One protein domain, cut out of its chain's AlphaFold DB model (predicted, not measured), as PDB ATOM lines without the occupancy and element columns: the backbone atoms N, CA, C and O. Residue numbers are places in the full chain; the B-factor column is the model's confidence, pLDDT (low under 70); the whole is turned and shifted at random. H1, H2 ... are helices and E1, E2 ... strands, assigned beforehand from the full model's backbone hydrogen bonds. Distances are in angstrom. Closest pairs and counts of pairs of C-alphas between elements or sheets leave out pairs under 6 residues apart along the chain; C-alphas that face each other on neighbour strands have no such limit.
ATOM      1  N   LEU A   6      21.109   2.457 214.698       92.81
ATOM      2  CA  LEU A   6      20.358   3.711 214.672       92.81
ATOM      3  C   LEU A   6      21.142   4.781 213.901       92.81
ATOM      4  O   LEU A   6      22.286   5.079 214.236       92.81
ATOM      5  N   ILE A   7      20.524   5.390 212.884       94.50
ATOM      6  CA  ILE A   7      21.132   6.486 212.112       94.50
ATOM      7  C   ILE A   7      20.620   7.821 212.651       94.50
ATOM      8  O   ILE A   7      19.439   8.139 212.508       94.50
ATOM      9  N   LEU A   8      21.515   8.630 213.218       94.25
ATOM     10  CA  LEU A   8      21.214   9.976 213.695       94.25
ATOM     11  C   LEU A   8      21.599  10.973 212.612       94.25
ATOM     12  O   LEU A   8      22.767  11.103 212.242       94.25
ATOM     13  N   ARG A   9      20.599  11.689 212.104       96.56
ATOM     14  CA  ARG A   9      20.789  12.764 211.131       96.56
ATOM     15  C   ARG A   9      20.665  14.097 211.850       96.56
ATOM     16  O   ARG A   9      19.613  14.403 212.402       96.56
ATOM     17  N   TRP A  10      21.746  14.860 211.834       96.25
ATOM     18  CA  TRP A  10      21.816  16.183 212.439       96.25
ATOM     19  C   TRP A  10      21.618  17.262 211.375       96.25
ATOM     20  O   TRP A  10      21.867  17.026 210.194       96.25
ATOM     21  N   ALA A  11      21.167  18.443 211.795       97.06
ATOM     22  CA  ALA A  11      20.985  19.577 210.889       97.06
ATOM     23  C   ALA A  11      22.311  20.285 210.556       97.06
ATOM     24  O   ALA A  11      22.444  20.884 209.494       97.06
ATOM     25  N   ASP A  12      23.283  20.213 211.464       97.12
ATOM     26  CA  ASP A  12      24.488  21.046 211.511       97.12
ATOM     27  C   ASP A  12      25.802  20.244 211.496       97.12
ATOM     28  O   ASP A  12      26.887  20.823 211.476       97.12
ATOM     29  N   ARG A  13      25.729  18.909 211.495       96.56
ATOM     30  CA  ARG A  13      26.901  18.024 211.489       96.56
ATOM     31  C   ARG A  13      26.645  16.732 210.707       96.56
ATOM     32  O   ARG A  13      25.490  16.399 210.437       96.56
ATOM     33  N   PRO A  14      27.701  15.983 210.335       97.75
ATOM     34  CA  PRO A  14      27.549  14.725 209.615       97.75
ATOM     35  C   PRO A  14      26.660  13.725 210.359       97.75
ATOM     36  O   PRO A  14      26.613  13.709 211.591       97.75
ATOM     37  N   ALA A  15      25.975  12.870 209.599       96.75
ATOM     38  CA  ALA A  15      25.198  11.780 210.169       96.75
ATOM     39  C   ALA A  15      26.092  10.846 211.001       96.75
ATOM     40  O   ALA A  15      27.257  10.625 210.675       96.75
ATOM     41  N   GLN A  16      25.522  10.294 212.067       94.62
ATOM     42  CA  GLN A  16      26.178   9.332 212.944       94.62
ATOM     43  C   GLN A  16      25.427   8.009 212.903       94.62
ATOM     44  O   GLN A  16      24.202   7.983 212.778       94.62
ATOM     45  N   GLU A  17      26.162   6.915 213.046       92.94
ATOM     46  CA  GLU A  17      25.583   5.595 213.256       92.94
ATOM     47  C   GLU A  17      25.898   5.153 214.680       92.94
ATOM     48  O   GLU A  17      27.061   5.115 215.082       92.94
ATOM     49  N   LEU A  18      24.856   4.842 215.446       91.75
ATOM     50  CA  LEU A  18      24.983   4.190 216.739       91.75
ATOM     51  C   LEU A  18      24.660   2.714 216.575       91.75
ATOM     52  O   LEU A  18      23.673   2.352 215.933       91.75
ATOM     53  N   TYR A  19      25.492   1.883 217.187       90.81
ATOM     54  CA  TYR A  19      25.327   0.440 217.221       90.81
ATOM     55  C   TYR A  19      24.980   0.005 218.637       90.81
ATOM     56  O   TYR A  19      25.518   0.544 219.613       90.81
ATOM     57  N   MET A  20      24.081  -0.969 218.745       88.75
ATOM     58  CA  MET A  20      23.754  -1.563 220.034       88.75
ATOM     59  C   MET A  20      24.921  -2.367 220.625       88.75
ATOM     60  O   MET A  20      25.916  -2.658 219.954       88.75
ATOM     61  N   GLY A  21      24.804  -2.696 221.909       85.81
ATOM     62  CA  GLY A  21      25.862  -3.315 222.703       85.81
ATOM     63  C   GLY A  21      26.200  -2.476 223.929       85.81
ATOM     64  O   GLY A  21      26.007  -1.262 223.934       85.81
ATOM     65  N   ASN A  22      26.713  -3.109 224.982       79.19
ATOM     66  CA  ASN A  22      27.087  -2.405 226.209       79.19
ATOM     67  C   ASN A  22      28.339  -1.521 225.999       79.19
ATOM     68  O   ASN A  22      29.457  -1.934 226.301       79.19
ATOM     69  N   ASN A  23      28.151  -0.331 225.424       80.19
ATOM     70  CA  ASN A  23      29.194   0.654 225.136       80.19
ATOM     71  C   ASN A  23      28.823   2.039 225.699       80.19
ATOM     72  O   ASN A  23      27.657   2.324 225.963       80.19
ATOM     73  N   GLU A  24      29.819   2.909 225.872       81.31
ATOM     74  CA  GLU A  24      29.664   4.227 226.516       81.31
ATOM     75  C   GLU A  24      28.851   5.243 225.693       81.31
ATOM     76  O   GLU A  24      28.485   6.298 226.205       81.31
ATOM     77  N   LEU A  25      28.548   4.943 224.425       85.88
ATOM     78  CA  LEU A  25      27.807   5.839 223.530       85.88
ATOM     79  C   LEU A  25      26.286   5.728 223.709       85.88
ATOM     80  O   LEU A  25      25.547   6.570 223.197       85.88
ATOM     81  N   LEU A  26      25.808   4.689 224.400       90.44
ATOM     82  CA  LEU A  26      24.387   4.455 224.643       90.44
ATOM     83  C   LEU A  26      23.954   5.010 225.999       90.44
ATOM     84  O   LEU A  26      24.707   4.964 226.970       90.44
ATOM     85  N   SER A  27      22.707   5.477 226.088       91.38
ATOM     86  CA  SER A  27      22.109   5.909 227.357       91.38
ATOM     87  C   SER A  27      21.975   4.751 228.349       91.38
ATOM     88  O   SER A  27      21.916   3.584 227.960       91.38
ATOM     89  N   ASP A  28      21.855   5.068 229.639       91.06
ATOM     90  CA  ASP A  28      21.685   4.060 230.693       91.06
ATOM     91  C   ASP A  28      20.468   3.156 230.441       91.06
ATOM     92  O   ASP A  28      20.541   1.950 230.661       91.06
ATOM     93  N   LEU A  29      19.376   3.713 229.901       90.94
ATOM     94  CA  LEU A  29      18.169   2.960 229.544       90.94
ATOM     95  C   LEU A  29      18.393   2.008 228.356       90.94
ATOM     96  O   LEU A  29      17.877   0.891 228.347       90.94
ATOM     97  N   ALA A  30      19.178   2.419 227.358       92.19
ATOM     98  CA  ALA A  30      19.537   1.540 226.249       92.19
ATOM     99  C   ALA A  30      20.459   0.403 226.723       92.19
ATOM    100  O   ALA A  30      20.247  -0.756 226.361       92.19
ATOM    101  N   ARG A  31      21.427   0.702 227.603       91.56
ATOM    102  CA  ARG A  31      22.311  -0.318 228.197       91.56
ATOM    103  C   ARG A  31      21.561  -1.266 229.136       91.56
ATOM    104  O   ARG A  31      21.839  -2.457 229.110       91.56
ATOM    105  N   TRP A  32      20.563  -0.785 229.887       91.69
ATOM    106  CA  TRP A  32      19.683  -1.610 230.736       91.69
ATOM    107  C   TRP A  32      18.985  -2.741 229.970       91.69
ATOM    108  O   TRP A  32      18.759  -3.821 230.514       91.69
ATOM    109  N   ASN A  33      18.650  -2.481 228.707       92.62
ATOM    110  CA  ASN A  33      17.941  -3.401 227.826       92.62
ATOM    111  C   ASN A  33      18.876  -4.221 226.916       92.62
ATOM    112  O   ASN A  33      18.392  -5.011 226.107       92.62
ATOM    113  N   THR A  34      20.194  -4.048 227.046       92.50
ATOM    114  CA  THR A  34      21.208  -4.762 226.264       92.50
ATOM    115  C   THR A  34      21.813  -5.895 227.097       92.50
ATOM    116  O   THR A  34      22.203  -5.692 228.245       92.50
ATOM    117  N   ARG A  35      21.920  -7.093 226.525       90.62
ATOM    118  CA  ARG A  35      22.503  -8.295 227.150       90.62
ATOM    119  C   ARG A  35      23.904  -8.594 226.636       90.62
ATOM    120  O   ARG A  35      24.715  -9.133 227.388       90.62
ATOM    121  N   THR A  36      24.193  -8.279 225.376       89.25
ATOM    122  CA  THR A  36      25.454  -8.639 224.720       89.25
ATOM    123  C   THR A  36      26.426  -7.453 224.595       89.25
ATOM    124  O   THR A  36      26.030  -6.280 224.579       89.25
ATOM    125  N   PRO A  37      27.746  -7.710 224.536       87.56
ATOM    126  CA  PRO A  37      28.720  -6.663 224.244       87.56
ATOM    127  C   PRO A  37      28.611  -6.191 222.787       87.56
ATOM    128  O   PRO A  37      28.067  -6.880 221.923       87.56
ATOM    129  N   ALA A  38      29.183  -5.020 222.498       86.69
ATOM    130  CA  ALA A  38      29.217  -4.473 221.142       86.69
ATOM    131  C   ALA A  38      29.788  -5.482 220.126       86.69
ATOM    132  O   ALA A  38      30.755  -6.193 220.404       86.69
ATOM    133  N   GLY A  39      29.161  -5.552 218.950       85.06
ATOM    134  CA  GLY A  39      29.514  -6.498 217.883       85.06
ATOM    135  C   GLY A  39      28.810  -7.858 217.957       85.06
ATOM    136  O   GLY A  39      28.892  -8.616 216.995       85.06
ATOM    137  N   HIS A  40      28.087  -8.161 219.040       87.88
ATOM    138  CA  HIS A  40      27.247  -9.356 219.142       87.88
ATOM    139  C   HIS A  40      25.786  -8.968 218.913       87.88
ATOM    140  O   HIS A  40      25.206  -8.308 219.777       87.88
ATOM    141  N   PRO A  41      25.192  -9.343 217.770       86.06
ATOM    142  CA  PRO A  41      23.866  -8.873 217.421       86.06
ATOM    143  C   PRO A  41      22.809  -9.452 218.360       86.06
ATOM    144  O   PRO A  41      22.832 -10.641 218.677       86.06
ATOM    145  N   GLU A  42      21.854  -8.613 218.737       91.81
ATOM    146  CA  GLU A  42      20.581  -9.057 219.295       91.81
ATOM    147  C   GLU A  42      19.473  -8.853 218.259       91.81
ATOM    148  O   GLU A  42      19.662  -8.252 217.191       91.81
ATOM    149  N   GLY A  43      18.286  -9.363 218.562       90.00
ATOM    150  CA  GLY A  43      17.149  -9.216 217.685       90.00
ATOM    151  C   GLY A  43      15.819  -9.290 218.410       90.00
ATOM    152  O   GLY A  43      15.613  -8.790 219.515       90.00
ATOM    153  N   PHE A  44      14.860  -9.867 217.699       92.38
ATOM    154  CA  PHE A  44      13.460  -9.860 218.086       92.38
ATOM    155  C   PHE A  44      13.203 -10.549 219.435       92.38
ATOM    156  O   PHE A  44      12.379 -10.073 220.215       92.38
ATOM    157  N   ILE A  45      13.907 -11.648 219.718       94.62
ATOM    158  CA  ILE A  45      13.705 -12.430 220.944       94.62
ATOM    159  C   ILE A  45      14.168 -11.629 222.162       94.62
ATOM    160  O   ILE A  45      13.454 -11.572 223.160       94.62
ATOM    161  N   GLU A  46      15.314 -10.957 222.074       94.50
ATOM    162  CA  GLU A  46      15.851 -10.117 223.144       94.50
ATOM    163  C   GLU A  46      14.956  -8.897 223.397       94.50
ATOM    164  O   GLU A  46      14.678  -8.561 224.552       94.50
ATOM    165  N   ALA A  47      14.425  -8.290 222.330       94.19
ATOM    166  CA  ALA A  47      13.451  -7.207 222.434       94.19
ATOM    167  C   ALA A  47      12.170  -7.656 223.160       94.19
ATOM    168  O   ALA A  47      11.708  -6.980 224.080       94.19
ATOM    169  N   PHE A  48      11.625  -8.828 222.814       96.25
ATOM    170  CA  PHE A  48      10.479  -9.401 223.525       96.25
ATOM    171  C   PHE A  48      10.815  -9.732 224.981       96.25
ATOM    172  O   PHE A  48      10.035  -9.424 225.884       96.25
ATOM    173  N   ALA A  49      11.990 -10.303 225.235       96.81
ATOM    174  CA  ALA A  49      12.439 -10.623 226.582       96.81
ATOM    175  C   ALA A  49      12.554  -9.372 227.471       96.81
ATOM    176  O   ALA A  49      12.284  -9.464 228.666       96.81
ATOM    177  N   ASN A  50      12.905  -8.204 226.916       95.88
ATOM    178  CA  ASN A  50      12.907  -6.933 227.656       95.88
ATOM    179  C   ASN A  50      11.509  -6.545 228.144       95.88
ATOM    180  O   ASN A  50      11.346  -6.250 229.327       95.88
ATOM    181  N   ILE A  51      10.496  -6.639 227.275       97.06
ATOM    182  CA  ILE A  51       9.099  -6.346 227.630       97.06
ATOM    183  C   ILE A  51       8.637  -7.257 228.774       97.06
ATOM    184  O   ILE A  51       8.151  -6.779 229.799       97.06
ATOM    185  N   TYR A  52       8.836  -8.572 228.633       97.50
ATOM    186  CA  TYR A  52       8.416  -9.542 229.650       97.50
ATOM    187  C   TYR A  52       9.178  -9.385 230.967       97.50
ATOM    188  O   TYR A  52       8.578  -9.482 232.038       97.50
ATOM    189  N   ARG A  53      10.488  -9.116 230.911       96.94
ATOM    190  CA  ARG A  53      11.311  -8.884 232.103       96.94
ATOM    191  C   ARG A  53      10.831  -7.657 232.877       96.94
ATOM    192  O   ARG A  53      10.649  -7.752 234.086       96.94
ATOM    193  N   ASN A  54      10.621  -6.535 232.196       96.94
ATOM    194  CA  ASN A  54      10.186  -5.287 232.825       96.94
ATOM    195  C   ASN A  54       8.775  -5.427 233.429       96.94
ATOM    196  O   ASN A  54       8.547  -5.037 234.579       96.94
ATOM    197  N   PHE A  55       7.864  -6.105 232.723       97.50
ATOM    198  CA  PHE A  55       6.549  -6.464 233.256       97.50
ATOM    199  C   PHE A  55       6.653  -7.324 234.527       97.50
ATOM    200  O   PHE A  55       6.065  -6.980 235.551       97.50
ATOM    201  N   ALA A  56       7.429  -8.412 234.495       97.69
ATOM    202  CA  ALA A  56       7.575  -9.315 235.636       97.69
ATOM    203  C   ALA A  56       8.190  -8.613 236.857       97.69
ATOM    204  O   ALA A  56       7.679  -8.744 237.967       97.69
ATOM    205  N   LEU A  57       9.241  -7.810 236.655       97.19
ATOM    206  CA  LEU A  57       9.855  -7.009 237.717       97.19
ATOM    207  C   LEU A  57       8.868  -5.996 238.316       97.19
ATOM    208  O   LEU A  57       8.860  -5.787 239.526       97.19
ATOM    209  N   THR A  58       8.002  -5.405 237.490       97.44
ATOM    210  CA  THR A  58       6.941  -4.500 237.955       97.44
ATOM    211  C   THR A  58       5.911  -5.218 238.821       97.44
ATOM    212  O   THR A  58       5.472  -4.655 239.823       97.44
ATOM    213  N   VAL A  59       5.518  -6.442 238.458       97.38
ATOM    214  CA  VAL A  59       4.600  -7.259 239.267       97.38
ATOM    215  C   VAL A  59       5.223  -7.567 240.626       97.38
ATOM    216  O   VAL A  59       4.605  -7.271 241.643       97.38
ATOM    217  N   VAL A  60       6.467  -8.055 240.645       98.06
ATOM    218  CA  VAL A  60       7.185  -8.389 241.888       98.06
ATOM    219  C   VAL A  60       7.328  -7.171 242.804       98.06
ATOM    220  O   VAL A  60       7.036  -7.264 243.992       98.06
ATOM    221  N   ALA A  61       7.718  -6.010 242.264       97.44
ATOM    222  CA  ALA A  61       7.821  -4.780 243.050       97.44
ATOM    223  C   ALA A  61       6.475  -4.417 243.701       97.44
ATOM    224  O   ALA A  61       6.413  -4.140 244.896       97.44
ATOM    225  N   LYS A  62       5.376  -4.496 242.940       96.56
ATOM    226  CA  LYS A  62       4.033  -4.210 243.461       96.56
ATOM    227  C   LYS A  62       3.584  -5.207 244.528       96.56
ATOM    228  O   LYS A  62       2.988  -4.779 245.513       96.56
ATOM    229  N   GLU A  63       3.864  -6.499 244.357       97.94
ATOM    230  CA  GLU A  63       3.558  -7.524 245.367       97.94
ATOM    231  C   GLU A  63       4.309  -7.278 246.681       97.94
ATOM    232  O   GLU A  63       3.750  -7.486 247.757       97.94
ATOM    233  N   ASN A  64       5.530  -6.747 246.603       97.56
ATOM    234  CA  ASN A  64       6.335  -6.373 247.766       97.56
ATOM    235  C   ASN A  64       5.963  -5.004 248.371       97.56
ATOM    236  O   ASN A  64       6.575  -4.581 249.351       97.56
ATOM    237  N   GLY A  65       4.983  -4.288 247.807       97.06
ATOM    238  CA  GLY A  65       4.636  -2.926 248.230       97.06
ATOM    239  C   GLY A  65       5.684  -1.870 247.854       97.06
ATOM    240  O   GLY A  65       5.680  -0.768 248.402       97.06
ATOM    241  N   GLU A  66       6.581  -2.192 246.924       96.94
ATOM    242  CA  GLU A  66       7.606  -1.298 246.399       96.94
ATOM    243  C   GLU A  66       7.081  -0.511 245.191       96.94
ATOM    244  O   GLU A  66       6.206  -0.959 244.443       96.94
ATOM    245  N   ASN A  67       7.650   0.674 244.963       94.62
ATOM    246  CA  ASN A  67       7.374   1.444 243.755       94.62
ATOM    247  C   ASN A  67       8.417   1.101 242.673       94.62
ATOM    248  O   ASN A  67       9.587   1.458 242.845       94.62
ATOM    249  N   PRO A  68       8.041   0.429 241.570       92.06
ATOM    250  CA  PRO A  68       8.984   0.094 240.512       92.06
ATOM    251  C   PRO A  68       9.517   1.368 239.842       92.06
ATOM    252  O   PRO A  68       8.757   2.254 239.454       92.06
ATOM    253  N   GLY A  69      10.841   1.465 239.722       90.88
ATOM    254  CA  GLY A  69      11.507   2.611 239.101       90.88
ATOM    255  C   GLY A  69      11.317   2.683 237.580       90.88
ATOM    256  O   GLY A  69      10.948   1.705 236.931       90.88
ATOM    257  N   ALA A  70      11.656   3.838 237.000       87.12
ATOM    258  CA  ALA A  70      11.408   4.150 235.589       87.12
ATOM    259  C   ALA A  70      11.926   3.108 234.562       87.12
ATOM    260  O   ALA A  70      11.175   2.798 233.640       87.12
ATOM    261  N   PRO A  71      13.133   2.509 234.695       89.81
ATOM    262  CA  PRO A  71      13.605   1.498 233.737       89.81
ATOM    263  C   PRO A  71      12.821   0.180 233.788       89.81
ATOM    264  O   PRO A  71      12.820  -0.583 232.828       89.81
ATOM    265  N   VAL A  72      12.185  -0.113 234.926       94.25
ATOM    266  CA  VAL A  72      11.394  -1.332 235.149       94.25
ATOM    267  C   VAL A  72       9.972  -1.161 234.618       94.25
ATOM    268  O   VAL A  72       9.364  -2.130 234.181       94.25
ATOM    269  N   THR A  73       9.458   0.068 234.600       95.38
ATOM    270  CA  THR A  73       8.135   0.397 234.054       95.38
ATOM    271  C   THR A  73       8.149   0.708 232.554       95.38
ATOM    272  O   THR A  73       7.129   1.119 232.012       95.38
ATOM    273  N   ASP A  74       9.288   0.533 231.877       94.81
ATOM    274  CA  ASP A  74       9.441   0.750 230.435       94.81
ATOM    275  C   ASP A  74       8.921  -0.463 229.640       94.81
ATOM    276  O   ASP A  74       9.675  -1.356 229.243       94.81
ATOM    277  N   PHE A  75       7.597  -0.542 229.501       95.69
ATOM    278  CA  PHE A  75       6.880  -1.487 228.643       95.69
ATOM    279  C   PHE A  75       5.469  -0.954 228.319       95.69
ATOM    280  O   PHE A  75       4.951  -0.111 229.056       95.69
ATOM    281  N   PRO A  76       4.815  -1.434 227.240       96.88
ATOM    282  CA  PRO A  76       3.488  -0.955 226.856       96.88
ATOM    283  C   PRO A  76       2.426  -1.174 227.936       96.88
ATOM    284  O   PRO A  76       2.330  -2.242 228.543       96.88
TER     285      PRO A  76
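What this domain is: This is residues 6 to 76 of the 107 residues of an uncharacterized protein of bioreactor metagenome (UniProt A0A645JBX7). A small two-stranded hairpin, E1 and E2, makes one end of a long, loose model, and the long helix H2 reaches to the other end, with short H1 between them and residues 64 to 76 folding back along H2. The printed part has 71 residues, in the order E1, E2, H1, H2, with the sheet E1 - E2 antiparallel. The class is mixed, helices and strands, though named elements hold 32 residues, under half. It is loose, with a radius of gyration of the C-alphas of 15.2 A, and spans 48 by 27 by 21 A.

How they stand to each other: Look first at the hairpin of E1, residues 6 to 8, and E2, residues 16 to 19, antiparallel at 159 degrees. N 6 and O 18 are within hydrogen-bond range at 2.8 A. H1, residues 28 to 32, and H2, residues 44 to 63, are apart; in both, every O i to N i+4 pair is within hydrogen-bond range. H2 is apart from E1 and E2.

Where its parts are: Find C-alpha 6 at (20.358, 3.711, 214.672), where E1 begins. E1 measures 6.4 A, E2 9.9 A and H1 6.0 A. H2 runs 29.1 A to C-alpha 63 at (3.558, -7.524, 245.367).

The domain as a whole: The C-alphas of Asp 12 and Glu 63, the two farthest apart, are 49.0 A apart. The printed part has no cut, the link H1 to H2 is long, and no printed residue is under 70 in pLDDT.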